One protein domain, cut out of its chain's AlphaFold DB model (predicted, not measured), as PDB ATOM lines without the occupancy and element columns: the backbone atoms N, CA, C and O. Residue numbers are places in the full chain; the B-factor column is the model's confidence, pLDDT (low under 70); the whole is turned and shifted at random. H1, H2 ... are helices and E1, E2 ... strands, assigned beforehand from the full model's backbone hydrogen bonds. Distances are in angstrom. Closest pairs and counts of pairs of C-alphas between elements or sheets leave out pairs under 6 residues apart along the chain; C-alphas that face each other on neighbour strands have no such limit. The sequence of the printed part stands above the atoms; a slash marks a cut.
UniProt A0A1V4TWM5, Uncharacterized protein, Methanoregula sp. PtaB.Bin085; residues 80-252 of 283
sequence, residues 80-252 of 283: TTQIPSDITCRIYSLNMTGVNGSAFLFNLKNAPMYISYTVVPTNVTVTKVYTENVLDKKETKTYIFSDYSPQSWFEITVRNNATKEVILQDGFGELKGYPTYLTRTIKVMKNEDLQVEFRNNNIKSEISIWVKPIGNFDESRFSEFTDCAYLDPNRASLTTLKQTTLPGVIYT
ATOM      1  N   THR A  80      34.290 -31.902  48.264       43.22
ATOM      2  CA  THR A  80      35.574 -31.222  48.076       43.22
ATOM      3  C   THR A  80      36.128 -31.386  46.654       43.22
ATOM      4  O   THR A  80      36.354 -32.508  46.207       43.22
ATOM      5  N   THR A  81      36.415 -30.278  45.957       45.53
ATOM      6  CA  THR A  81      37.174 -30.284  44.689       45.53
ATOM      7  C   THR A  81      38.621 -29.861  44.950       45.53
ATOM      8  O   THR A  81      38.847 -28.776  45.486       45.53
ATOM      9  N   GLN A  82      39.593 -30.701  44.575       48.50
ATOM     10  CA  GLN A  82      41.023 -30.400  44.724       48.50
ATOM     11  C   GLN A  82      41.415 -29.174  43.887       48.50
ATOM     12  O   GLN A  82      41.055 -29.070  42.715       48.50
ATOM     13  N   ILE A  83      42.174 -28.256  44.493       54.44
ATOM     14  CA  ILE A  83      42.770 -27.114  43.795       54.44
ATOM     15  C   ILE A  83      43.920 -27.612  42.909       54.44
ATOM     16  O   ILE A  83      44.818 -28.270  43.412       54.44
ATOM     17  N   PRO A  84      43.984 -27.275  41.620       60.00
ATOM     18  CA  PRO A  84      45.155 -27.606  40.809       60.00
ATOM     19  C   PRO A  84      46.409 -26.826  41.246       60.00
ATOM     20  O   PRO A  84      46.320 -25.679  41.687       60.00
ATOM     21  N   SER A  85      47.591 -27.443  41.142       63.19
ATOM     22  CA  SER A  85      48.875 -26.910  41.653       63.19
ATOM     23  C   SER A  85      49.338 -25.595  40.998       63.19
ATOM     24  O   SER A  85      50.274 -24.933  41.463       63.19
ATOM     25  N   ASP A  86      48.677 -25.199  39.919       69.38
ATOM     26  CA  ASP A  86      48.905 -24.013  39.109       69.38
ATOM     27  C   ASP A  86      47.833 -22.924  39.283       69.38
ATOM     28  O   ASP A  86      47.975 -21.847  38.697       69.38
ATOM     29  N   ILE A  87      46.809 -23.134  40.120       79.56
ATOM     30  CA  ILE A  87      45.863 -22.061  40.443       79.56
ATOM     31  C   ILE A  87      46.535 -20.997  41.320       79.56
ATOM     32  O   ILE A  87      47.360 -21.276  42.195       79.56
ATOM     33  N   THR A  88      46.089 -19.760  41.152       86.44
ATOM     34  CA  THR A  88      46.358 -18.670  42.091       86.44
ATOM     35  C   THR A  88      45.046 -18.120  42.612       86.44
ATOM     36  O   THR A  88      44.054 -18.102  41.887       86.44
ATOM     37  N   CYS A  89      45.032 -17.666  43.856       87.06
ATOM     38  CA  CYS A  89      43.839 -17.132  44.494       87.06
ATOM     39  C   CYS A  89      44.082 -15.715  44.981       87.06
ATOM     40  O   CYS A  89      45.198 -15.367  45.381       87.06
ATOM     41  N   ARG A  90      43.030 -14.899  44.928       88.75
ATOM     42  CA  ARG A  90      43.063 -13.529  45.415       88.75
ATOM     43  C   ARG A  90      43.088 -13.545  46.932       88.75
ATOM     44  O   ARG A  90      42.209 -14.113  47.568       88.75
ATOM     45  N   ILE A  91      44.094 -12.894  47.496       88.81
ATOM     46  CA  ILE A  91      44.291 -12.791  48.944       88.81
ATOM     47  C   ILE A  91      44.017 -11.392  49.470       88.81
ATOM     48  O   ILE A  91      43.883 -11.220  50.674       88.81
ATOM     49  N   TYR A  92      43.942 -10.400  48.586       89.19
ATOM     50  CA  TYR A  92      43.682  -9.017  48.949       89.19
ATOM     51  C   TYR A  92      43.032  -8.276  47.786       89.19
ATOM     52  O   TYR A  92      43.382  -8.501  46.621       89.19
ATOM     53  N   SER A  93      42.103  -7.379  48.105       90.81
ATOM     54  CA  SER A  93      41.515  -6.453  47.147       90.81
ATOM     55  C   SER A  93      41.251  -5.115  47.814       90.81
ATOM     56  O   SER A  93      40.796  -5.068  48.953       90.81
ATOM     57  N   LEU A  94      41.539  -4.034  47.097       91.25
ATOM     58  CA  LEU A  94      41.429  -2.682  47.617       91.25
ATOM     59  C   LEU A  94      40.960  -1.732  46.522       91.25
ATOM     60  O   LEU A  94      41.505  -1.735  45.421       91.25
ATOM     61  N   ASN A  95      40.006  -0.872  46.868       92.94
ATOM     62  CA  ASN A  95      39.543   0.212  46.012       92.94
ATOM     63  C   ASN A  95      39.888   1.550  46.668       92.94
ATOM     64  O   ASN A  95      39.499   1.811  47.804       92.94
ATOM     65  N   MET A  96      40.596   2.414  45.946       91.31
ATOM     66  CA  MET A  96      40.995   3.742  46.417       91.31
ATOM     67  C   MET A  96      40.497   4.811  45.443       91.31
ATOM     68  O   MET A  96      40.355   4.576  44.243       91.31
ATOM     69  N   THR A  97      40.207   6.009  45.941       89.50
ATOM     70  CA  THR A  97      39.722   7.139  45.130       89.50
ATOM     71  C   THR A  97      40.257   8.446  45.690       89.50
ATOM     72  O   THR A  97      40.296   8.607  46.901       89.50
ATOM     73  N   GLY A  98      40.631   9.396  44.836       84.38
ATOM     74  CA  GLY A  98      41.119  10.702  45.286       84.38
ATOM     75  C   GLY A  98      42.589  10.639  45.690       84.38
ATOM     76  O   GLY A  98      43.399  10.148  44.907       84.38
ATOM     77  N   VAL A  99      42.924  11.168  46.868       88.50
ATOM     78  CA  VAL A  99      44.280  11.129  47.434       88.50
ATOM     79  C   VAL A  99      44.273  10.181  48.619       88.50
ATOM     80  O   VAL A  99      43.684  10.499  49.648       88.50
ATOM     81  N   ASN A 100      44.866   9.004  48.463       89.88
ATOM     82  CA  ASN A 100      44.851   7.959  49.476       89.88
ATOM     83  C   ASN A 100      46.139   7.125  49.451       89.88
ATOM     84  O   ASN A 100      46.858   7.058  48.450       89.88
ATOM     85  N   GLY A 101      46.401   6.452  50.569       89.56
ATOM     86  CA  GLY A 101      47.486   5.492  50.729       89.56
ATOM     87  C   GLY A 101      47.019   4.268  51.513       89.56
ATOM     88  O   GLY A 101      46.172   4.392  52.393       89.56
ATOM     89  N   SER A 102      47.549   3.093  51.192       91.38
ATOM     90  CA  SER A 102      47.316   1.854  51.941       91.38
ATOM     91  C   SER A 102      48.563   0.979  51.907       91.38
ATOM     92  O   SER A 102      49.351   1.062  50.967       91.38
ATOM     93  N   ALA A 103      48.750   0.141  52.920       91.44
ATOM     94  CA  ALA A 103      49.830  -0.826  52.956       91.44
ATOM     95  C   ALA A 103      49.385  -2.115  53.648       91.44
ATOM     96  O   ALA A 103      48.538  -2.104  54.542       91.44
ATOM     97  N   PHE A 104      49.990  -3.229  53.260       91.12
ATOM     98  CA  PHE A 104      49.840  -4.488  53.977       91.12
ATOM     99  C   PHE A 104      51.158  -5.253  54.008       91.12
ATOM    100  O   PHE A 104      52.067  -5.014  53.205       91.12
ATOM    101  N   LEU A 105      51.243  -6.179  54.957       92.56
ATOM    102  CA  LEU A 105      52.371  -7.087  55.094       92.56
ATOM    103  C   LEU A 105      51.978  -8.479  54.623       92.56
ATOM    104  O   LEU A 105      50.883  -8.963  54.926       92.56
ATOM    105  N   PHE A 106      52.878  -9.129  53.898       93.19
ATOM    106  CA  PHE A 106      52.683 -10.497  53.455       93.19
ATOM    107  C   PHE A 106      54.009 -11.231  53.304       93.19
ATOM    108  O   PHE A 106      54.887 -10.819  52.547       93.19
ATOM    109  N   ASN A 107      54.113 -12.372  53.978       94.38
ATOM    110  CA  ASN A 107      55.257 -13.259  53.854       94.38
ATOM    111  C   ASN A 107      55.090 -14.165  52.629       94.38
ATOM    112  O   ASN A 107      54.369 -15.165  52.672       94.38
ATOM    113  N   LEU A 108      55.756 -13.805  51.530       94.06
ATOM    114  CA  LEU A 108      55.724 -14.564  50.288       94.06
ATOM    115  C   LEU A 108      56.704 -15.737  50.379       94.06
ATOM    116  O   LEU A 108      57.897 -15.597  50.131       94.06
ATOM    117  N   LYS A 109      56.189 -16.925  50.689       92.44
ATOM    118  CA  LYS A 109      56.992 -18.152  50.778       92.44
ATOM    119  C   LYS A 109      57.225 -18.806  49.407       92.44
ATOM    120  O   LYS A 109      58.253 -19.446  49.195       92.44
ATOM    121  N   ASN A 110      56.280 -18.653  48.477       90.25
ATOM    122  CA  ASN A 110      56.282 -19.285  47.158       90.25
ATOM    123  C   ASN A 110      55.832 -18.305  46.056       90.25
ATOM    124  O   ASN A 110      54.634 -18.120  45.819       90.25
ATOM    125  N   ALA A 111      56.799 -17.683  45.381       90.38
ATOM    126  CA  ALA A 111      56.596 -16.840  44.206       90.38
ATOM    127  C   ALA A 111      56.000 -17.605  43.003       90.38
ATOM    128  O   ALA A 111      56.159 -18.822  42.882       90.38
ATOM    129  N   PRO A 112      55.388 -16.893  42.036       91.56
ATOM    130  CA  PRO A 112      55.150 -15.445  42.010       91.56
ATOM    131  C   PRO A 112      53.941 -14.989  42.841       91.56
ATOM    132  O   PRO A 112      52.920 -15.673  42.906       91.56
ATOM    133  N   MET A 113      54.033 -13.769  43.378       92.56
ATOM    134  CA  MET A 113      52.862 -12.956  43.720       92.56
ATOM    135  C   MET A 113      52.517 -12.054  42.536       92.56
ATOM    136  O   MET A 113      53.396 -11.408  41.965       92.56
ATOM    137  N   TYR A 114      51.239 -11.983  42.182       92.88
ATOM    138  CA  TYR A 114      50.737 -11.101  41.136       92.88
ATOM    139  C   TYR A 114      49.959  -9.956  41.765       92.88
ATOM    140  O   TYR A 114      49.007 -10.188  42.505       92.88
ATOM    141  N   ILE A 115      50.315  -8.725  41.423       93.88
ATOM    142  CA  ILE A 115      49.540  -7.540  41.793       93.88
ATOM    143  C   ILE A 115      48.918  -7.011  40.509       93.88
ATOM    144  O   ILE A 115      49.619  -6.736  39.539       93.88
ATOM    145  N   SER A 116      47.598  -6.916  40.474       92.81
ATOM    146  CA  SER A 116      46.858  -6.368  39.343       92.81
ATOM    147  C   SER A 116      46.178  -5.087  39.758       92.81
ATOM    148  O   SER A 116      45.589  -5.032  40.837       92.81
ATOM    149  N   TYR A 117      46.254  -4.082  38.896       93.44
ATOM    150  CA  TYR A 117      45.566  -2.824  39.099       93.44
ATOM    151  C   TYR A 117      44.801  -2.400  37.850       93.44
ATOM    152  O   TYR A 117      45.252  -2.617  36.722       93.44
ATOM    153  N   THR A 118      43.676  -1.733  38.080       95.25
ATOM    154  CA  THR A 118      42.934  -0.964  37.085       95.25
ATOM    155  C   THR A 118      42.759   0.448  37.616       95.25
ATOM    156  O   THR A 118      42.394   0.641  38.774       95.25
ATOM    157  N   VAL A 119      43.049   1.448  36.788       94.75
ATOM    158  CA  VAL A 119      42.984   2.856  37.171       94.75
ATOM    159  C   VAL A 119      42.084   3.658  36.241       94.75
ATOM    160  O   VAL A 119      42.034   3.423  35.036       94.75
ATOM    161  N   VAL A 120      41.392   4.641  36.811       94.88
ATOM    162  CA  VAL A 120      40.557   5.607  36.090       94.88
ATOM    163  C   VAL A 120      41.050   7.016  36.441       94.88
ATOM    164  O   VAL A 120      40.653   7.554  37.484       94.88
ATOM    165  N   PRO A 121      41.971   7.591  35.641       92.81
ATOM    166  CA  PRO A 121      42.506   8.936  35.858       92.81
ATOM    167  C   PRO A 121      41.454  10.015  35.606       92.81
ATOM    168  O   PRO A 121      40.458   9.803  34.914       92.81
ATOM    169  N   THR A 122      41.696  11.200  36.162       89.50
ATOM    170  CA  THR A 122      40.885  12.380  35.853       89.50
ATOM    171  C   THR A 122      41.329  12.943  34.507       89.50
ATOM    172  O   THR A 122      42.523  13.143  34.295       89.50
ATOM    173  N   ASN A 123      40.388  13.229  33.608       87.50
ATOM    174  CA  ASN A 123      40.692  13.859  32.322       87.50
ATOM    175  C   ASN A 123      40.765  15.384  32.457       87.50
ATOM    176  O   ASN A 123      39.989  15.990  33.197       87.50
ATOM    177  N   VAL A 124      41.667  16.003  31.700       85.25
ATOM    178  CA  VAL A 124      41.802  17.455  31.568       85.25
ATOM    179  C   VAL A 124      41.799  17.856  30.100       85.25
ATOM    180  O   VAL A 124      42.214  17.105  29.219       85.25
ATOM    181  N   THR A 125      41.334  19.070  29.827       87.62
ATOM    182  CA  THR A 125      41.423  19.665  28.495       87.62
ATOM    183  C   THR A 125      42.792  20.314  28.325       87.62
ATOM    184  O   THR A 125      43.133  21.258  29.035       87.62
ATOM    185  N   VAL A 126      43.575  19.823  27.368       77.00
ATOM    186  CA  VAL A 126      44.897  20.349  27.032       77.00
ATOM    187  C   VAL A 126      44.781  21.221  25.791       77.00
ATOM    188  O   VAL A 126      44.246  20.810  24.761       77.00
ATOM    189  N   THR A 127      45.309  22.440  25.888       80.69
ATOM    190  CA  THR A 127      45.415  23.370  24.762       80.69
ATOM    191  C   THR A 127      46.874  23.442  24.330       80.69
ATOM    192  O   THR A 127      47.712  23.953  25.071       80.69
ATOM    193  N   LYS A 128      47.197  22.930  23.137       76.38
ATOM    194  CA  LYS A 128      48.533  23.065  22.537       76.38
ATOM    195  C   LYS A 128      48.511  24.145  21.465       76.38
ATOM    196  O   LYS A 128      47.715  24.090  20.529       76.38
ATOM    197  N   VAL A 129      49.407  25.114  21.611       81.19
ATOM    198  CA  VAL A 129      49.610  26.197  20.648       81.19
ATOM    199  C   VAL A 129      50.886  25.909  19.873       81.19
ATOM    200  O   VAL A 129      51.936  25.691  20.475       81.19
ATOM    201  N   TYR A 130      50.805  25.910  18.547       78.12
ATOM    202  CA  TYR A 130      51.971  25.794  17.681       78.12
ATOM    203  C   TYR A 130      51.975  26.928  16.662       78.12
ATOM    204  O   TYR A 130      50.932  27.425  16.238       78.12
ATOM    205  N   THR A 131      53.180  27.364  16.311       79.50
ATOM    206  CA  THR A 131      53.385  28.358  15.260       79.50
ATOM    207  C   THR A 131      53.870  27.622  14.027       79.50
ATOM    208  O   THR A 131      54.927  26.994  14.060       79.50
ATOM    209  N   GLU A 132      53.093  27.681  12.955       79.31
ATOM    210  CA  GLU A 132      53.487  27.170  11.650       79.31
ATOM    211  C   GLU A 132      53.968  28.345  10.794       79.31
ATOM    212  O   GLU A 132      53.338  29.405  10.762       79.31
ATOM    213  N   ASN A 133      55.107  28.175  10.122       75.38
ATOM    214  CA  ASN A 133      55.570  29.138   9.130       75.38
ATOM    215  C   ASN A 133      55.008  28.711   7.776       75.38
ATOM    216  O   ASN A 133      55.501  27.757   7.176       75.38
ATOM    217  N   VAL A 134      53.988  29.416   7.297       74.31
ATOM    218  CA  VAL A 134      53.429  29.206   5.961       74.31
ATOM    219  C   VAL A 134      53.709  30.463   5.146       74.31
ATOM    220  O   VAL A 134      53.205  31.533   5.475       74.31
ATOM    221  N   LEU A 135      54.516  30.339   4.086       74.06
ATOM    222  CA  LEU A 135      54.777  31.419   3.118       74.06
ATOM    223  C   LEU A 135      55.203  32.747   3.787       74.06
ATOM    224  O   LEU A 135      54.560  33.780   3.598       74.06
ATOM    225  N   ASP A 136      56.250  32.705   4.619       71.06
ATOM    226  CA  ASP A 136      56.803  33.847   5.379       71.06
ATOM    227  C   ASP A 136      55.832  34.542   6.355       71.06
ATOM    228  O   ASP A 136      56.142  35.593   6.923       71.06
ATOM    229  N   LYS A 137      54.673  33.933   6.624       70.31
ATOM    230  CA  LYS A 137      53.739  34.352   7.669       70.31
ATOM    231  C   LYS A 137      53.750  33.341   8.807       70.31
ATOM    232  O   LYS A 137      53.681  32.130   8.600       70.31
ATOM    233  N   LYS A 138      53.839  33.863  10.031       76.31
ATOM    234  CA  LYS A 138      53.657  33.080  11.254       76.31
ATOM    235  C   LYS A 138      52.163  32.957  11.511       76.31
ATOM    236  O   LYS A 138      51.530  33.944  11.881       76.31
ATOM    237  N   GLU A 139      51.611  31.768  11.319       79.50
ATOM    238  CA  GLU A 139      50.243  31.461  11.725       79.50
ATOM    239  C   GLU A 139      50.267  30.694  13.045       79.50
ATOM    240  O   GLU A 139      50.946  29.675  13.191       79.50
ATOM    241  N   THR A 140      49.530  31.197  14.033       79.56
ATOM    242  CA  THR A 140      49.323  30.501  15.301       79.56
ATOM    243  C   THR A 140      48.095  29.616  15.180       79.56
ATOM    244  O   THR A 140      46.998  30.103  14.909       79.56
ATOM    245  N   LYS A 141      48.271  28.316  15.403       78.38
ATOM    246  CA  LYS A 141      47.184  27.339  15.425       78.38
ATOM    247  C   LYS A 141      47.078  26.723  16.816       78.38
ATOM    248  O   LYS A 141      48.076  26.510  17.510       78.38
ATOM    249  N   THR A 142      45.845  26.446  17.219       80.81
ATOM    250  CA  THR A 142      45.515  25.924  18.545       80.81
ATOM    251  C   THR A 142      44.778  24.603  18.395       80.81
ATOM    252  O   THR A 142      43.725  24.555  17.765       80.81
ATOM    253  N   TYR A 143      45.314  23.542  18.995       75.94
ATOM    254  CA  TYR A 143      44.611  22.272  19.157       75.94
ATOM    255  C   TYR A 143      44.132  22.130  20.594       75.94
ATOM    256  O   TYR A 143      44.907  22.304  21.536       75.94
ATOM    257  N   ILE A 144      42.858  21.781  20.741       80.56
ATOM    258  CA  ILE A 144      42.230  21.466  22.019       80.56
ATOM    259  C   ILE A 144      41.888  19.979  21.982       80.56
ATOM    260  O   ILE A 144      41.136  19.542  21.113       80.56
ATOM    261  N   PHE A 145      42.454  19.200  22.896       77.81
ATOM    262  CA  PHE A 145      42.150  17.777  23.040       77.81
ATOM    263  C   PHE A 145      42.060  17.398  24.519       77.81
ATOM    264  O   PHE A 145      42.539  18.121  25.390       77.81
ATOM    265  N   SER A 146      41.392  16.285  24.811       82.00
ATOM    266  CA  SER A 146      41.318  15.740  26.168       82.00
ATOM    267  C   SER A 146      42.481  14.784  26.394       82.00
ATOM    268  O   SER A 146      42.738  13.938  25.541       82.00
ATOM    269  N   ASP A 147      43.132  14.892  27.545       84.44
ATOM    270  CA  ASP A 147      44.216  14.004  27.972       84.44
ATOM    271  C   ASP A 147      44.066  13.663  29.463       84.44
ATOM    272  O   ASP A 147      43.234  14.253  30.161       84.44
ATOM    273  N   TYR A 148      44.850  12.716  29.971       86.62
ATOM    274  CA  TYR A 148      44.903  12.437  31.403       86.62
ATOM    275  C   TYR A 148      45.559  13.599  32.149       86.62
ATOM    276  O   TYR A 148      46.538  14.189  31.695       86.62
ATOM    277  N   SER A 149      45.025  13.930  33.324       86.62
ATOM    278  CA  SER A 149      45.630  14.926  34.202       86.62
ATOM    279  C   SER A 149      47.063  14.514  34.543       86.62
ATOM    280  O   SER A 149      47.252  13.428  35.094       86.62
ATOM    281  N   PRO A 150      48.070  15.383  34.340       86.25
ATOM    282  CA  PRO A 150      49.440  15.107  34.773       86.25
ATOM    283  C   PRO A 150      49.554  14.880  36.289       86.25
ATOM    284  O   PRO A 150      50.492  14.246  36.761       86.25
ATOM    285  N   GLN A 151      48.586  15.390  37.060       89.00
ATOM    286  CA  GLN A 151      48.512  15.206  38.509       89.00
ATOM    287  C   GLN A 151      47.887  13.861  38.905       89.00
ATOM    288  O   GLN A 151      48.010  13.466  40.063       89.00
ATOM    289  N   SER A 152      47.211  13.158  37.991       92.44
ATOM    290  CA  SER A 152      46.634  11.844  38.268       92.44
ATOM    291  C   SER A 152      47.717  10.771  38.209       92.44
ATOM    292  O   SER A 152      48.237  10.471  37.138       92.44
ATOM    293  N   TRP A 153      48.041  10.168  39.352       95.38
ATOM    294  CA  TRP A 153      49.039   9.101  39.425       95.38
ATOM    295  C   TRP A 153      48.665   8.032  40.451       95.38
ATOM    296  O   TRP A 153      47.949   8.289  41.419       95.38
ATOM    297  N   PHE A 154      49.164   6.825  40.221       96.50
ATOM    298  CA  PHE A 154      49.043   5.665  41.095       96.50
ATOM    299  C   PHE A 154      50.410   4.988  41.201       96.50
ATOM    300  O   PHE A 154      51.129   4.900  40.211       96.50
ATOM    301  N   GLU A 155      50.775   4.516  42.383       96.62
ATOM    302  CA  GLU A 155      52.073   3.909  42.653       96.62
ATOM    303  C   GLU A 155      51.909   2.681  43.543       96.62
ATOM    304  O   GLU A 155      51.202   2.708  44.552       96.62
ATOM    305  N   ILE A 156      52.606   1.618  43.158       96.62
ATOM    306  CA  ILE A 156      52.799   0.394  43.917       96.62
ATOM    307  C   ILE A 156      54.275   0.330  44.280       96.62
ATOM    308  O   ILE A 156      55.138   0.354  43.402       96.62
ATOM    309  N   THR A 157      54.570   0.192  45.566       97.06
ATOM    310  CA  THR A 157      55.930  -0.063  46.042       97.06
ATOM    311  C   THR A 157      55.949  -1.353  46.839       97.06
ATOM    312  O   THR A 157      55.210  -1.504  47.805       97.06
ATOM    313  N   VAL A 158      56.808  -2.287  46.449       96.44
ATOM    314  CA  VAL A 158      57.051  -3.537  47.169       96.44
ATOM    315  C   VAL A 158      58.423  -3.447  47.809       96.44
ATOM    316  O   VAL A 158      59.423  -3.229  47.121       96.44
ATOM    317  N   ARG A 159      58.476  -3.625  49.125       95.88
ATOM    318  CA  ARG A 159      59.699  -3.565  49.920       95.88
ATOM    319  C   ARG A 159      59.898  -4.853  50.694       95.88
ATOM    320  O   ARG A 159      58.927  -5.493  51.086       95.88
ATOM    321  N   ASN A 160      61.146  -5.184  50.987       94.44
ATOM    322  CA  ASN A 160      61.435  -6.120  52.063       94.44
ATOM    323  C   ASN A 160      61.027  -5.470  53.399       94.44
ATOM    324  O   ASN A 160      61.395  -4.329  53.682       94.44
ATOM    325  N   ASN A 161      60.260  -6.172  54.228       92.88
ATOM    326  CA  ASN A 161      59.744  -5.622  55.476       92.88
ATOM    327  C   ASN A 161      60.848  -5.378  56.524       92.88
ATOM    328  O   ASN A 161      60.766  -4.410  57.278       92.88
ATOM    329  N   ALA A 162      61.893  -6.206  56.556       91.69
ATOM    330  CA  ALA A 162      62.992  -6.089  57.512       91.69
ATOM    331  C   ALA A 162      64.023  -5.025  57.101       91.69
ATOM    332  O   ALA A 162      64.374  -4.165  57.906       91.69
ATOM    333  N   THR A 163      64.500  -5.056  55.853       92.75
ATOM    334  CA  THR A 163      65.557  -4.151  55.361       92.75
ATOM    335  C   THR A 163      65.015  -2.842  54.795       92.75
ATOM    336  O   THR A 163      65.775  -1.892  54.623       92.75
ATOM    337  N   LYS A 164      63.711  -2.780  54.492       91.94
ATOM    338  CA  LYS A 164      63.036  -1.666  53.797       91.94
ATOM    339  C   LYS A 164      63.560  -1.383  52.383       91.94
ATOM    340  O   LYS A 164      63.174  -0.379  51.774       91.94
ATOM    341  N   GLU A 165      64.372  -2.291  51.841       94.06
ATOM    342  CA  GLU A 165      64.861  -2.252  50.465       94.06
ATOM    343  C   GLU A 165      63.695  -2.354  49.478       94.06
ATOM    344  O   GLU A 165      62.805  -3.190  49.644       94.06
ATOM    345  N   VAL A 166      63.694  -1.499  48.452       93.25
ATOM    346  CA  VAL A 166      62.689  -1.538  47.384       93.25
ATOM    347  C   VAL A 166      63.014  -2.692  46.446       93.25
ATOM    348  O   VAL A 166      64.034  -2.685  45.764       93.25
ATOM    349  N   ILE A 167      62.112  -3.666  46.391       94.12
ATOM    350  CA  ILE A 167      62.209  -4.828  45.505       94.12
ATOM    351  C   ILE A 167      61.606  -4.501  44.141       94.12
ATOM    352  O   ILE A 167      62.126  -4.914  43.105       94.12
ATOM    353  N   LEU A 168      60.473  -3.798  44.142       94.00
ATOM    354  CA  LEU A 168      59.750  -3.437  42.934       94.00
ATOM    355  C   LEU A 168      59.016  -2.117  43.144       94.00
ATOM    356  O   LEU A 168      58.415  -1.891  44.192       94.00
ATOM    357  N   GLN A 169      59.021  -1.282  42.111       95.44
ATOM    358  CA  GLN A 169      58.219  -0.070  42.041       95.44
ATOM    359  C   GLN A 169      57.595   0.024  40.642       95.44
ATOM    360  O   GLN A 169      58.296  -0.120  39.641       95.44
ATOM    361  N   ASP A 170      56.278   0.191  40.563       95.06
ATOM    362  CA  ASP A 170      55.526   0.328  39.306       95.06
ATOM    363  C   ASP A 170      54.254   1.146  39.577       95.06
ATOM    364  O   ASP A 170      53.891   1.387  40.728       95.06
ATOM    365  N   GLY A 171      53.548   1.579  38.541       95.00
ATOM    366  CA  GLY A 171      52.368   2.410  38.705       95.00
ATOM    367  C   GLY A 171      51.816   2.965  37.402       95.00
ATOM    368  O   GLY A 171      52.064   2.438  36.318       95.00
ATOM    369  N   PHE A 172      51.062   4.050  37.543       94.62
ATOM    370  CA  PHE A 172      50.499   4.861  36.474       94.62
ATOM    371  C   PHE A 172      50.846   6.336  36.709       94.62
ATOM    372  O   PHE A 172      50.694   6.836  37.823       94.62
ATOM    373  N   GLY A 173      51.236   7.052  35.654       92.94
ATOM    374  CA  GLY A 173      51.399   8.508  35.679       92.94
ATOM    375  C   GLY A 173      52.756   8.971  35.157       92.94
ATOM    376  O   GLY A 173      53.800   8.676  35.737       92.94
ATOM    377  N   GLU A 174      52.726   9.767  34.090       88.19
ATOM    378  CA  GLU A 174      53.923  10.207  33.362       88.19
ATOM    379  C   GLU A 174      54.861  11.066  34.224       88.19
ATOM    380  O   GLU A 174      56.068  10.838  34.228       88.19
ATOM    381  N   LEU A 175      54.323  11.987  35.039       88.12
ATOM    382  CA  LEU A 175      55.135  12.822  35.941       88.12
ATOM    383  C   LEU A 175      55.858  12.021  37.035       88.12
ATOM    384  O   LEU A 175      56.828  12.507  37.610       88.12
ATOM    385  N   LYS A 176      55.391  10.803  37.331       88.81
ATOM    386  CA  LYS A 176      56.051   9.870  38.253       88.81
ATOM    387  C   LYS A 176      57.047   8.942  37.545       88.81
ATOM    388  O   LYS A 176      57.676   8.127  38.207       88.81
ATOM    389  N   GLY A 177      57.203   9.062  36.225       89.19
ATOM    390  CA  GLY A 177      58.044   8.175  35.419       89.19
ATOM    391  C   GLY A 177      57.402   6.817  35.119       89.19
ATOM    392  O   GLY A 177      58.097   5.903  34.677       89.19
ATOM    393  N   TYR A 178      56.093   6.668  35.344       92.62
ATOM    394  CA  TYR A 178      55.353   5.433  35.083       92.62
ATOM    395  C   TYR A 178      54.613   5.481  33.740       92.62
ATOM    396  O   TYR A 178      54.254   6.562  33.263       92.62
ATOM    397  N   PRO A 179      54.331   4.319  33.120       89.75
ATOM    398  CA  PRO A 179      53.513   4.277  31.916       89.75
ATOM    399  C   PRO A 179      52.068   4.706  32.196       89.75
ATOM    400  O   PRO A 179      51.597   4.707  33.329       89.75
ATOM    401  N   THR A 180      51.325   5.018  31.140       90.88
ATOM    402  CA  THR A 180      49.913   5.434  31.213       90.88
ATOM    403  C   THR A 180      48.943   4.278  30.932       90.88
ATOM    404  O   THR A 180      47.848   4.471  30.400       90.88
ATOM    405  N   TYR A 181      49.324   3.048  31.294       91.19
ATOM    406  CA  TYR A 181      48.461   1.876  31.139       91.19
ATOM    407  C   TYR A 181      47.340   1.878  32.180       91.19
ATOM    408  O   TYR A 181      47.591   1.825  33.380       91.19
ATOM    409  N   LEU A 182      46.089   1.880  31.714       91.25
ATOM    410  CA  LEU A 182      44.911   1.868  32.588       91.25
ATOM    411  C   LEU A 182      44.717   0.543  33.329       91.25
ATOM    412  O   LEU A 182      43.975   0.479  34.302       91.25
ATOM    413  N   THR A 183      45.315  -0.544  32.851       91.56
ATOM    414  CA  THR A 183      45.249  -1.853  33.500       91.56
ATOM    415  C   THR A 183      46.565  -2.577  33.311       91.56
ATOM    416  O   THR A 183      47.098  -2.627  32.197       91.56
ATOM    417  N   ARG A 184      47.090  -3.138  34.399       88.75
ATOM    418  CA  ARG A 184      48.346  -3.881  34.378       88.75
ATOM    419  C   ARG A 184      48.393  -4.912  35.495       88.75
ATOM    420  O   ARG A 184      47.904  -4.686  36.598       88.75
ATOM    421  N   THR A 185      49.066  -6.018  35.210       90.12
ATOM    422  CA  THR A 185      49.490  -6.999  36.213       90.12
ATOM    423  C   THR A 185      51.009  -7.042  36.274       90.12
ATOM    424  O   THR A 185      51.664  -7.194  35.239       90.12
ATOM    425  N   ILE A 186      51.553  -6.949  37.482       90.81
ATOM    426  CA  ILE A 186      52.982  -7.039  37.796       90.81
ATOM    427  C   ILE A 186      53.263  -8.306  38.608       90.81
ATOM    428  O   ILE A 186      52.381  -8.810  39.309       90.81
ATOM    429  N   LYS A 187      54.490  -8.828  38.506       91.44
ATOM    430  CA  LYS A 187      54.925 -10.042  39.211       91.44
ATOM    431  C   LYS A 187      56.033  -9.729  40.202       91.44
ATOM    432  O   LYS A 187      57.013  -9.081  39.847       91.44
ATOM    433  N   VAL A 188      55.907 -10.265  41.407       92.50
ATOM    434  CA  VAL A 188      56.937 -10.233  42.445       92.50
ATOM    435  C   VAL A 188      57.506 -11.638  42.602       92.50
ATOM    436  O   VAL A 188      56.772 -12.585  42.883       92.50
ATOM    437  N   MET A 189      58.817 -11.763  42.389       90.94
ATOM    438  CA  MET A 189      59.528 -13.050  42.351       90.94
ATOM    439  C   MET A 189      60.355 -13.340  43.612       90.94
ATOM    440  O   MET A 189      60.897 -14.433  43.746       90.94
ATOM    441  N   LYS A 190      60.512 -12.359  44.505       89.31
ATOM    442  CA  LYS A 190      61.334 -12.481  45.713       89.31
ATOM    443  C   LYS A 190      60.536 -13.130  46.841       89.31
ATOM    444  O   LYS A 190      59.542 -12.561  47.276       89.31
ATOM    445  N   ASN A 191      60.991 -14.296  47.296       92.44
ATOM    446  CA  ASN A 191      60.375 -15.043  48.395       92.44
ATOM    447  C   ASN A 191      60.856 -14.509  49.748       92.44
ATOM    448  O   ASN A 191      61.862 -14.989  50.271       92.44
ATOM    449  N   GLU A 192      60.199 -13.482  50.279       93.56
ATOM    450  CA  GLU A 192      60.614 -12.789  51.501       93.56
ATOM    451  C   GLU A 192      59.390 -12.254  52.265       93.56
ATOM    452  O   GLU A 192      58.254 -12.357  51.796       93.56
ATOM    453  N   ASP A 193      59.616 -11.663  53.441       94.19
ATOM    454  CA  ASP A 193      58.585 -10.887  54.131       94.19
ATOM    455  C   ASP A 193      58.438  -9.519  53.458       94.19
ATOM    456  O   ASP A 193      59.372  -8.713  53.464       94.19
ATOM    457  N   LEU A 194      57.293  -9.279  52.821       95.38
ATOM    458  CA  LEU A 194      57.065  -8.128  51.956       95.38
ATOM    459  C   LEU A 194      56.152  -7.106  52.631       95.38
ATOM    460  O   LEU A 194      55.107  -7.445  53.181       95.38
ATOM    461  N   GLN A 195      56.510  -5.834  52.494       95.62
ATOM    462  CA  GLN A 195      55.622  -4.699  52.701       95.62
ATOM    463  C   GLN A 195      55.198  -4.174  51.331       95.62
ATOM    464  O   GLN A 195      56.038  -3.749  50.537       95.62
ATOM    465  N   VAL A 196      53.901  -4.207  51.044       95.38
ATOM    466  CA  VAL A 196      53.346  -3.716  49.782       95.38
ATOM    467  C   VAL A 196      52.541  -2.458  50.067       95.38
ATOM    468  O   VAL A 196      51.594  -2.485  50.847       95.38
ATOM    469  N   GLU A 197      52.932  -1.360  49.433       95.88
ATOM    470  CA  GLU A 197      52.334  -0.039  49.588       95.88
ATOM    471  C   GLU A 197      51.652   0.400  48.295       95.88
ATOM    472  O   GLU A 197      52.195   0.244  47.199       95.88
ATOM    473  N   PHE A 198      50.489   1.018  48.447       95.56
ATOM    474  CA  PHE A 198      49.689   1.617  47.393       95.56
ATOM    475  C   PHE A 198      49.482   3.087  47.693       95.56
ATOM    476  O   PHE A 198      49.102   3.454  48.806       95.56
ATOM    477  N   ARG A 199      49.699   3.938  46.698       94.38
ATOM    478  CA  ARG A 199      49.493   5.383  46.807       94.38
ATOM    479  C   ARG A 199      48.806   5.883  45.559       94.38
ATOM    480  O   ARG A 199      49.131   5.445  44.457       94.38
ATOM    481  N   ASN A 200      47.867   6.799  45.718       93.62
ATOM    482  CA  ASN A 200      47.165   7.373  44.587       93.62
ATOM    483  C   ASN A 200      46.894   8.868  44.787       93.62
ATOM    484  O   ASN A 200      46.847   9.369  45.911       93.62
ATOM    485  N   ASN A 201      46.754   9.587  43.678       93.31
ATOM    486  CA  ASN A 201      46.423  11.005  43.663       93.31
ATOM    487  C   ASN A 201      45.488  11.300  42.493       93.31
ATOM    488  O   ASN A 201      45.823  11.007  41.348       93.31
ATOM    489  N   ASN A 202      44.328  11.892  42.776       90.19
ATOM    490  CA  ASN A 202      43.319  12.293  41.789       90.19
ATOM    491  C   ASN A 202      42.982  11.202  40.756       90.19
ATOM    492  O   ASN A 202      42.771  11.483  39.572       90.19
ATOM    493  N   ILE A 203      42.946   9.948  41.201       93.12
ATOM    494  CA  ILE A 203      42.677   8.770  40.377       93.12
ATOM    495  C   ILE A 203      41.823   7.786  41.178       93.12
ATOM    496  O   ILE A 203      41.888   7.751  42.410       93.12
ATOM    497  N   LYS A 204      40.992   7.000  40.494       94.69
ATOM    498  CA  LYS A 204      40.377   5.809  41.094       94.69
ATOM    499  C   LYS A 204      41.247   4.611  40.764       94.69
ATOM    500  O   LYS A 204      41.673   4.493  39.620       94.69
ATOM    501  N   SER A 205      41.507   3.749  41.733       93.75
ATOM    502  CA  SER A 205      42.327   2.554  41.546       93.75
ATOM    503  C   SER A 205      41.668   1.354  42.204       93.75
ATOM    504  O   SER A 205      41.325   1.408  43.383       93.75
ATOM    505  N   GLU A 206      41.529   0.278  41.445       95.25
ATOM    506  CA  GLU A 206      41.093  -1.035  41.905       95.25
ATOM    507  C   GLU A 206      42.294  -1.969  41.873       95.25
ATOM    508  O   GLU A 206      42.995  -2.054  40.864       95.25
ATOM    509  N   ILE A 207      42.563  -2.641  42.986       93.50
ATOM    510  CA  ILE A 207      43.764  -3.444  43.197       93.50
ATOM    511  C   ILE A 207      43.336  -4.851  43.602       93.50
ATOM    512  O   ILE A 207      42.389  -5.043  44.370       93.50
ATOM    513  N   SER A 208      44.030  -5.855  43.078       92.44
ATOM    514  CA  SER A 208      43.832  -7.260  43.425       92.44
ATOM    515  C   SER A 208      45.159  -8.001  43.457       92.44
ATOM    516  O   SER A 208      45.980  -7.860  42.550       92.44
ATOM    517  N   ILE A 209      45.359  -8.813  44.489       92.38
ATOM    518  CA  ILE A 209      46.630  -9.492  44.749       92.38
ATOM    519  C   ILE A 209      46.401 -10.980  44.811       92.38
ATOM    520  O   ILE A 209      45.523 -11.439  45.537       92.38
ATOM    521  N   TRP A 210      47.211 -11.718  44.063       92.44
ATOM    522  CA  TRP A 210      47.031 -13.136  43.822       92.44
ATOM    523  C   TRP A 210      48.314 -13.888  44.132       92.44
ATOM    524  O   TRP A 210      49.400 -13.489  43.707       92.44
ATOM    525  N   VAL A 211      48.184 -15.006  44.832       90.88
ATOM    526  CA  VAL A 211      49.295 -15.911  45.140       90.88
ATOM    527  C   VAL A 211      48.837 -17.350  44.982       90.88
ATOM    528  O   VAL A 211      47.641 -17.644  44.999       90.88
ATOM    529  N   LYS A 212      49.786 -18.274  44.849       88.75
ATOM    530  CA  LYS A 212      49.478 -19.702  44.954       88.75
ATOM    531  C   LYS A 212      49.126 -20.034  46.404       88.75
ATOM    532  O   LYS A 212      49.953 -19.752  47.268       88.75
ATOM    533  N   PRO A 213      47.971 -20.653  46.701       84.94
ATOM    534  CA  PRO A 213      47.653 -21.047  48.072       84.94
ATOM    535  C   PRO A 213      48.682 -22.021  48.657       84.94
ATOM    536  O   PRO A 213      49.149 -21.870  49.787       84.94
ATOM    537  N   ILE A 214      49.073 -23.010  47.850       80.88
ATOM    538  CA  ILE A 214      50.029 -24.041  48.244       80.88
ATOM    539  C   ILE A 214      51.418 -23.424  48.389       80.88
ATOM    540  O   ILE A 214      51.931 -22.758  47.485       80.88
ATOM    541  N   GLY A 215      52.041 -23.686  49.532       83.19
ATOM    542  CA  GLY A 215      53.373 -23.196  49.858       83.19
ATOM    543  C   GLY A 215      53.384 -21.792  50.453       83.19
ATOM    544  O   GLY A 215      54.332 -21.489  51.162       83.19
ATOM    545  N   ASN A 216      52.345 -20.970  50.251       87.44
ATOM    546  CA  ASN A 216      52.223 -19.663  50.912       87.44
ATOM    547  C   ASN A 216      51.448 -19.717  52.233       87.44
ATOM    548  O   ASN A 216      51.757 -18.948  53.139       87.44
ATOM    549  N   PHE A 217      50.504 -20.651  52.379       84.81
ATOM    550  CA  PHE A 217      49.731 -20.823  53.611       84.81
ATOM    551  C   PHE A 217      49.934 -22.221  54.196       84.81
ATOM    552  O   PHE A 217      49.665 -23.225  53.526       84.81
ATOM    553  N   ASP A 218      50.366 -22.273  55.461       75.25
ATOM    554  CA  ASP A 218      50.651 -23.520  56.193       75.25
ATOM    555  C   ASP A 218      49.392 -24.398  56.330       75.25
ATOM    556  O   ASP A 218      49.454 -25.626  56.286       75.25
ATOM    557  N   GLU A 219      48.227 -23.751  56.390       69.19
ATOM    558  CA  GLU A 219      46.905 -24.370  56.469       69.19
ATOM    559  C   GLU A 219      46.013 -23.979  55.281       69.19
ATOM    560  O   GLU A 219      44.799 -23.821  55.414       69.19
ATOM    561  N   SER A 220      46.595 -23.862  54.082       57.50
ATOM    562  CA  SER A 220      45.843 -23.607  52.835       57.50
ATOM    563  C   SER A 220      44.626 -24.527  52.650       57.50
ATOM    564  O   SER A 220      43.636 -24.121  52.055       57.50
ATOM    565  N   ARG A 221      44.665 -25.746  53.202       53.72
ATOM    566  CA  ARG A 221      43.563 -26.727  53.193       53.72
ATOM    567  C   ARG A 221      42.332 -26.345  54.029       53.72
ATOM    568  O   ARG A 221      41.267 -26.900  53.790       53.72
ATOM    569  N   PHE A 222      42.486 -25.462  55.013       52.50
ATOM    570  CA  PHE A 222      41.409 -24.975  55.889       52.50
ATOM    571  C   PHE A 222      41.002 -23.535  55.562       52.50
ATOM    572  O   PHE A 222      40.177 -22.941  56.248       52.50
ATOM    573  N   SER A 223      41.611 -22.972  54.523       63.00
ATOM    574  CA  SER A 223      41.409 -21.604  54.082       63.00
ATOM    575  C   SER A 223      40.406 -21.596  52.935       63.00
ATOM    576  O   SER A 223      40.637 -22.227  51.905       63.00
ATOM    577  N   GLU A 224      39.290 -20.890  53.098       66.75
ATOM    578  CA  GLU A 224      38.320 -20.721  52.017       66.75
ATOM    579  C   GLU A 224      38.805 -19.630  51.055       66.75
ATOM    580  O   GLU A 224      38.762 -18.438  51.358       66.75
ATOM    581  N   PHE A 225      39.280 -20.044  49.878       74.12
ATOM    582  CA  PHE A 225      39.561 -19.130  48.776       74.12
ATOM    583  C   PHE A 225      38.351 -19.078  47.847       74.12
ATOM    584  O   PHE A 225      38.020 -20.060  47.183       74.12
ATOM    585  N   THR A 226      37.691 -17.926  47.794       73.88
ATOM    586  CA  THR A 226      36.463 -17.736  47.007       73.88
ATOM    587  C   THR A 226      36.724 -17.257  45.583       73.88
ATOM    588  O   THR A 226      35.833 -17.324  44.741       73.88
ATOM    589  N   ASP A 227      37.929 -16.759  45.300       82.50
ATOM    590  CA  ASP A 227      38.284 -16.190  44.004       82.50
ATOM    591  C   ASP A 227      39.663 -16.675  43.565       82.50
ATOM    592  O   ASP A 227      40.695 -16.223  44.067       82.50
ATOM    593  N   CYS A 228      39.667 -17.631  42.640       83.19
ATOM    594  CA  CYS A 228      40.869 -18.254  42.110       83.19
ATOM    595  C   CYS A 228      40.825 -18.302  40.585       83.19
ATOM    596  O   CYS A 228      39.773 -18.506  39.979       83.19
ATOM    597  N   ALA A 229      41.988 -18.137  39.967       81.75
ATOM    598  CA  ALA A 229      42.169 -18.176  38.528       81.75
ATOM    599  C   ALA A 229      43.539 -18.762  38.162       81.75
ATOM    600  O   ALA A 229      44.508 -18.689  38.925       81.75
ATOM    601  N   TYR A 230      43.623 -19.308  36.951       79.62
ATOM    602  CA  TYR A 230      44.889 -19.691  36.339       79.62
ATOM    603  C   TYR A 230      45.588 -18.450  35.790       79.62
ATOM    604  O   TYR A 230      45.064 -17.775  34.900       79.62
ATOM    605  N   LEU A 231      46.775 -18.155  36.315       73.19
ATOM    606  CA  LEU A 231      47.607 -17.052  35.841       73.19
ATOM    607  C   LEU A 231      48.768 -17.595  35.024       73.19
ATOM    608  O   LEU A 231      49.598 -18.340  35.537       73.19
ATOM    609  N   ASP A 232      48.848 -17.183  33.758       64.44
ATOM    610  CA  ASP A 232      49.929 -17.589  32.861       64.44
ATOM    611  C   ASP A 232      51.307 -17.167  33.436       64.44
ATOM    612  O   ASP A 232      51.587 -15.964  33.600       64.44
ATOM    613  N   PRO A 233      52.197 -18.128  33.759       56.03
ATOM    614  CA  PRO A 233      53.511 -17.841  34.323       56.03
ATOM    615  C   PRO A 233      54.452 -17.150  33.323       56.03
ATOM    616  O   PRO A 233      55.328 -16.401  33.755       56.03
ATOM    617  N   ASN A 234      54.226 -17.274  32.012       52.69
ATOM    618  CA  ASN A 234      55.134 -16.781  30.971       52.69
ATOM    619  C   ASN A 234      54.845 -15.345  30.501       52.69
ATOM    620  O   ASN A 234      55.665 -14.747  29.806       52.69
ATOM    621  N   ARG A 235      53.710 -14.739  30.875       53.97
ATOM    622  CA  ARG A 235      53.379 -13.364  30.447       53.97
ATOM    623  C   ARG A 235      53.952 -12.295  31.371       53.97
ATOM    624  O   ARG A 235      53.516 -12.192  32.508       53.97
ATOM    625  N   ALA A 236      54.869 -11.466  30.871       44.19
ATOM    626  CA  ALA A 236      55.540 -10.397  31.627       44.19
ATOM    627  C   ALA A 236      54.623  -9.228  32.058       44.19
ATOM    628  O   ALA A 236      54.929  -8.540  33.026       44.19
ATOM    629  N   SER A 237      53.492  -9.011  31.379       44.56
ATOM    630  CA  SER A 237      52.411  -8.130  31.843       44.56
ATOM    631  C   SER A 237      51.097  -8.550  31.184       44.56
ATOM    632  O   SER A 237      51.083  -8.925  30.010       44.56
ATOM    633  N   LEU A 238      49.996  -8.552  31.937       47.69
ATOM    634  CA  LEU A 238      48.656  -8.768  31.389       47.69
ATOM    635  C   LEU A 238      47.975  -7.411  31.241       47.69
ATOM    636  O   LEU A 238      47.880  -6.664  32.209       47.69
ATOM    637  N   THR A 239      47.483  -7.109  30.039       40.78
ATOM    638  CA  THR A 239      46.636  -5.932  29.798       40.78
ATOM    639  C   THR A 239      45.206  -6.149  30.297       40.78
ATOM    640  O   THR A 239      44.464  -5.191  30.450       40.78
ATOM    641  N   THR A 240      44.800  -7.380  30.605       44.50
ATOM    642  CA  THR A 240      43.576  -7.694  31.357       44.50
ATOM    643  C   THR A 240      43.677  -9.145  31.818       44.50
ATOM    644  O   THR A 240      44.048 -10.022  31.032       44.50
ATOM    645  N   LEU A 241      43.370  -9.413  33.085       43.97
ATOM    646  CA  LEU A 241      43.194 -10.772  33.586       43.97
ATOM    647  C   LEU A 241      41.947 -11.386  32.946       43.97
ATOM    648  O   LEU A 241      40.846 -10.873  33.127       43.97
ATOM    649  N   LYS A 242      42.093 -12.497  32.218       39.72
ATOM    650  CA  LYS A 242      40.932 -13.306  31.835       39.72
ATOM    651  C   LYS A 242      40.575 -14.182  33.031       39.72
ATOM    652  O   LYS A 242      41.126 -15.265  33.197       39.72
ATOM    653  N   GLN A 243      39.710 -13.661  33.893       39.47
ATOM    654  CA  GLN A 243      39.208 -14.391  35.047       39.47
ATOM    655  C   GLN A 243      38.324 -15.538  34.544       39.47
ATOM    656  O   GLN A 243      37.266 -15.314  33.960       39.47
ATOM    657  N   THR A 244      38.772 -16.773  34.739       40.88
ATOM    658  CA  THR A 244      37.900 -17.942  34.602       40.88
ATOM    659  C   THR A 244      37.356 -18.241  35.990       40.88
ATOM    660  O   THR A 244      37.896 -19.077  36.705       40.88
ATOM    661  N   THR A 245      36.317 -17.517  36.407       40.00
ATOM    662  CA  THR A 245      35.549 -17.906  37.595       40.00
ATOM    663  C   THR A 245      34.800 -19.193  37.278       40.00
ATOM    664  O   THR A 245      33.987 -19.211  36.354       40.00
ATOM    665  N   LEU A 246      35.045 -20.256  38.043       40.88
ATOM    666  CA  LEU A 246      34.145 -21.407  38.109       40.88
ATOM    667  C   LEU A 246      33.109 -21.111  39.210       40.88
ATOM    668  O   LEU A 246      33.454 -21.192  40.391       40.88
ATOM    669  N   PRO A 247      31.874 -20.692  38.874       34.12
ATOM    670  CA  PRO A 247      30.868 -20.368  39.880       34.12
ATOM    671  C   PRO A 247      30.457 -21.626  40.659       34.12
ATOM    672  O   PRO A 247      30.112 -22.644  40.063       34.12
ATOM    673  N   GLY A 248      30.461 -21.538  41.994       35.72
ATOM    674  CA  GLY A 248      29.914 -22.570  42.885       35.72
ATOM    675  C   GLY A 248      30.895 -23.632  43.394       35.72
ATOM    676  O   GLY A 248      30.447 -24.593  44.016       35.72
ATOM    677  N   VAL A 249      32.205 -23.484  43.171       38.34
ATOM    678  CA  VAL A 249      33.205 -24.459  43.639       38.34
ATOM    679  C   VAL A 249      33.930 -23.931  44.879       38.34
ATOM    680  O   VAL A 249      34.704 -22.982  44.794       38.34
ATOM    681  N   ILE A 250      33.687 -24.563  46.032       39.78
ATOM    682  CA  ILE A 250      34.537 -24.427  47.222       39.78
ATOM    683  C   ILE A 250      35.672 -25.428  47.055       39.78
ATOM    684  O   ILE A 250      35.451 -26.644  47.058       39.78
ATOM    685  N   TYR A 251      36.891 -24.930  46.886       41.19
ATOM    686  CA  TYR A 251      38.032 -25.811  46.726       41.19
ATOM    687  C   TYR A 251      38.629 -26.173  48.084       41.19
ATOM    688  O   TYR A 251      39.017 -25.303  48.858       41.19
ATOM    689  N   THR A 252      38.729 -27.466  48.368       39.84
ATOM    690  CA  THR A 252      39.416 -28.003  49.552       39.84
ATOM    691  C   THR A 252      40.330 -29.151  49.107       39.84
ATOM    692  O   THR A 252      40.199 -29.676  48.002       39.84
TER     693      THR A 252
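Overview. This is residues 80 to 252 of the 283 residues of an uncharacterized protein of Methanoregula sp. PtaB.Bin085 (UniProt A0A1V4TWM5). A twisted sheet is folded over on itself: its two longest strands, E1 and E8, run side by side and bend back together, with E2 and E7 beside one half of the pair and E5 and E6 beside the other. From the end where this pair turns back, a long two-stranded arm, the hairpin of E3 and E4, sticks out and makes much of the length, while little H1 and the first and last printed residues lie at the opposite end. The printed part has 173 residues, with nine named strands and one named helix; along the chain E1 to E8 come first, then H1, and E9 last; the class is mostly strand, and the neighbour strands are antiparallel in both the branched sheet and the arm. The whole is loose, with a radius of gyration of the C-alphas of 21.0 A, and only just elongated, spanning 79 by 40 by 29 A.

Along the chain. Find C-alpha 87 at (45.863, -22.061, 40.443), where E1, residues 87 to 107, begins; it bends by 156 degrees at residue 103, and its ends are 18.6 A apart. Its long partner E8, residues 193 to 211, bends by 158 degrees at residue 203, with 13.9 A between its ends. Beside them look for E2, residues 113 to 121, 25.5 A, and E7, residues 183 to 188, 16.9 A, then E5, residues 153 to 160, 23.3 A, and E6, residues 166 to 172, 17.6 A. E3, residues 123 to 134, 33.1 A, ends at C-alpha 134 at (53.429, 29.206, 5.961); E4, residues 137 to 148, 33.5 A, returns and bends by 51 degrees at residue 145. H1, residues 213 to 216, is 5.6 A long, and E9, residues 228 to 230, 7.2 A long, ends at C-alpha 230 at (44.889, -19.691, 36.339).

Arrangement. Begin at E8, the strand with three neighbours: E1 lies on one side of it, beside residues 193 to 211, and on the other side lie E2, beside residues 203 to 211, and E5, beside residues 193 to 201. Across E1 and E8 find N 96 and O 205 at 2.8 A and N 104 and O 196 at 3.0 A, both within hydrogen-bond range. For E2 and E8, N 116 and O 208 are 2.8 A apart; for E5 and E8, N 155 and O 199 are 2.8 A apart. The edge strand E7 is the neighbour of E2, with N 115 and O 186 at 3.0 A, and the edge strand E6 makes a hairpin with E5, with N 156 and O 170 at 2.8 A. Look from E6 to E7 for their closest C-alphas, those of Leu 168 and Val 188, 7.4 A apart. The edge strand E9 is on the other side of E1 from E8, with N 88 and O 229 at 2.9 A. H1 is on the sheet but only grazes it with residues 213 to 216; it is too short for an O i to N i+4 pair, and its one O i to N i+3 pair is within range. Outward, E2 runs on into E3 across a break of 1 residue, at 68 degrees; in the hairpin of E3 and E4, N 128 and O 143 are 2.9 A apart. E3 is apart from E5, E6, E7 and E8, for instance.

Size, cuts and confidence. The two C-alphas farthest apart are those of Thr 80 and Asp 136, 80.7 A, while those of Thr 80 and Thr 252, the first and last printed, are 5.2 A apart. The printed part has no cut. The link from H1 to E9, 11 residues, is long. Residues 231 to 252 hold no named element; their C-alphas lie 10 to 28 A from the mean of all C-alphas. The mean pLDDT of the printed part is 80.8; look for values under 70 at residues 80 to 86, 219 to 224 and 232 to 252 of this model.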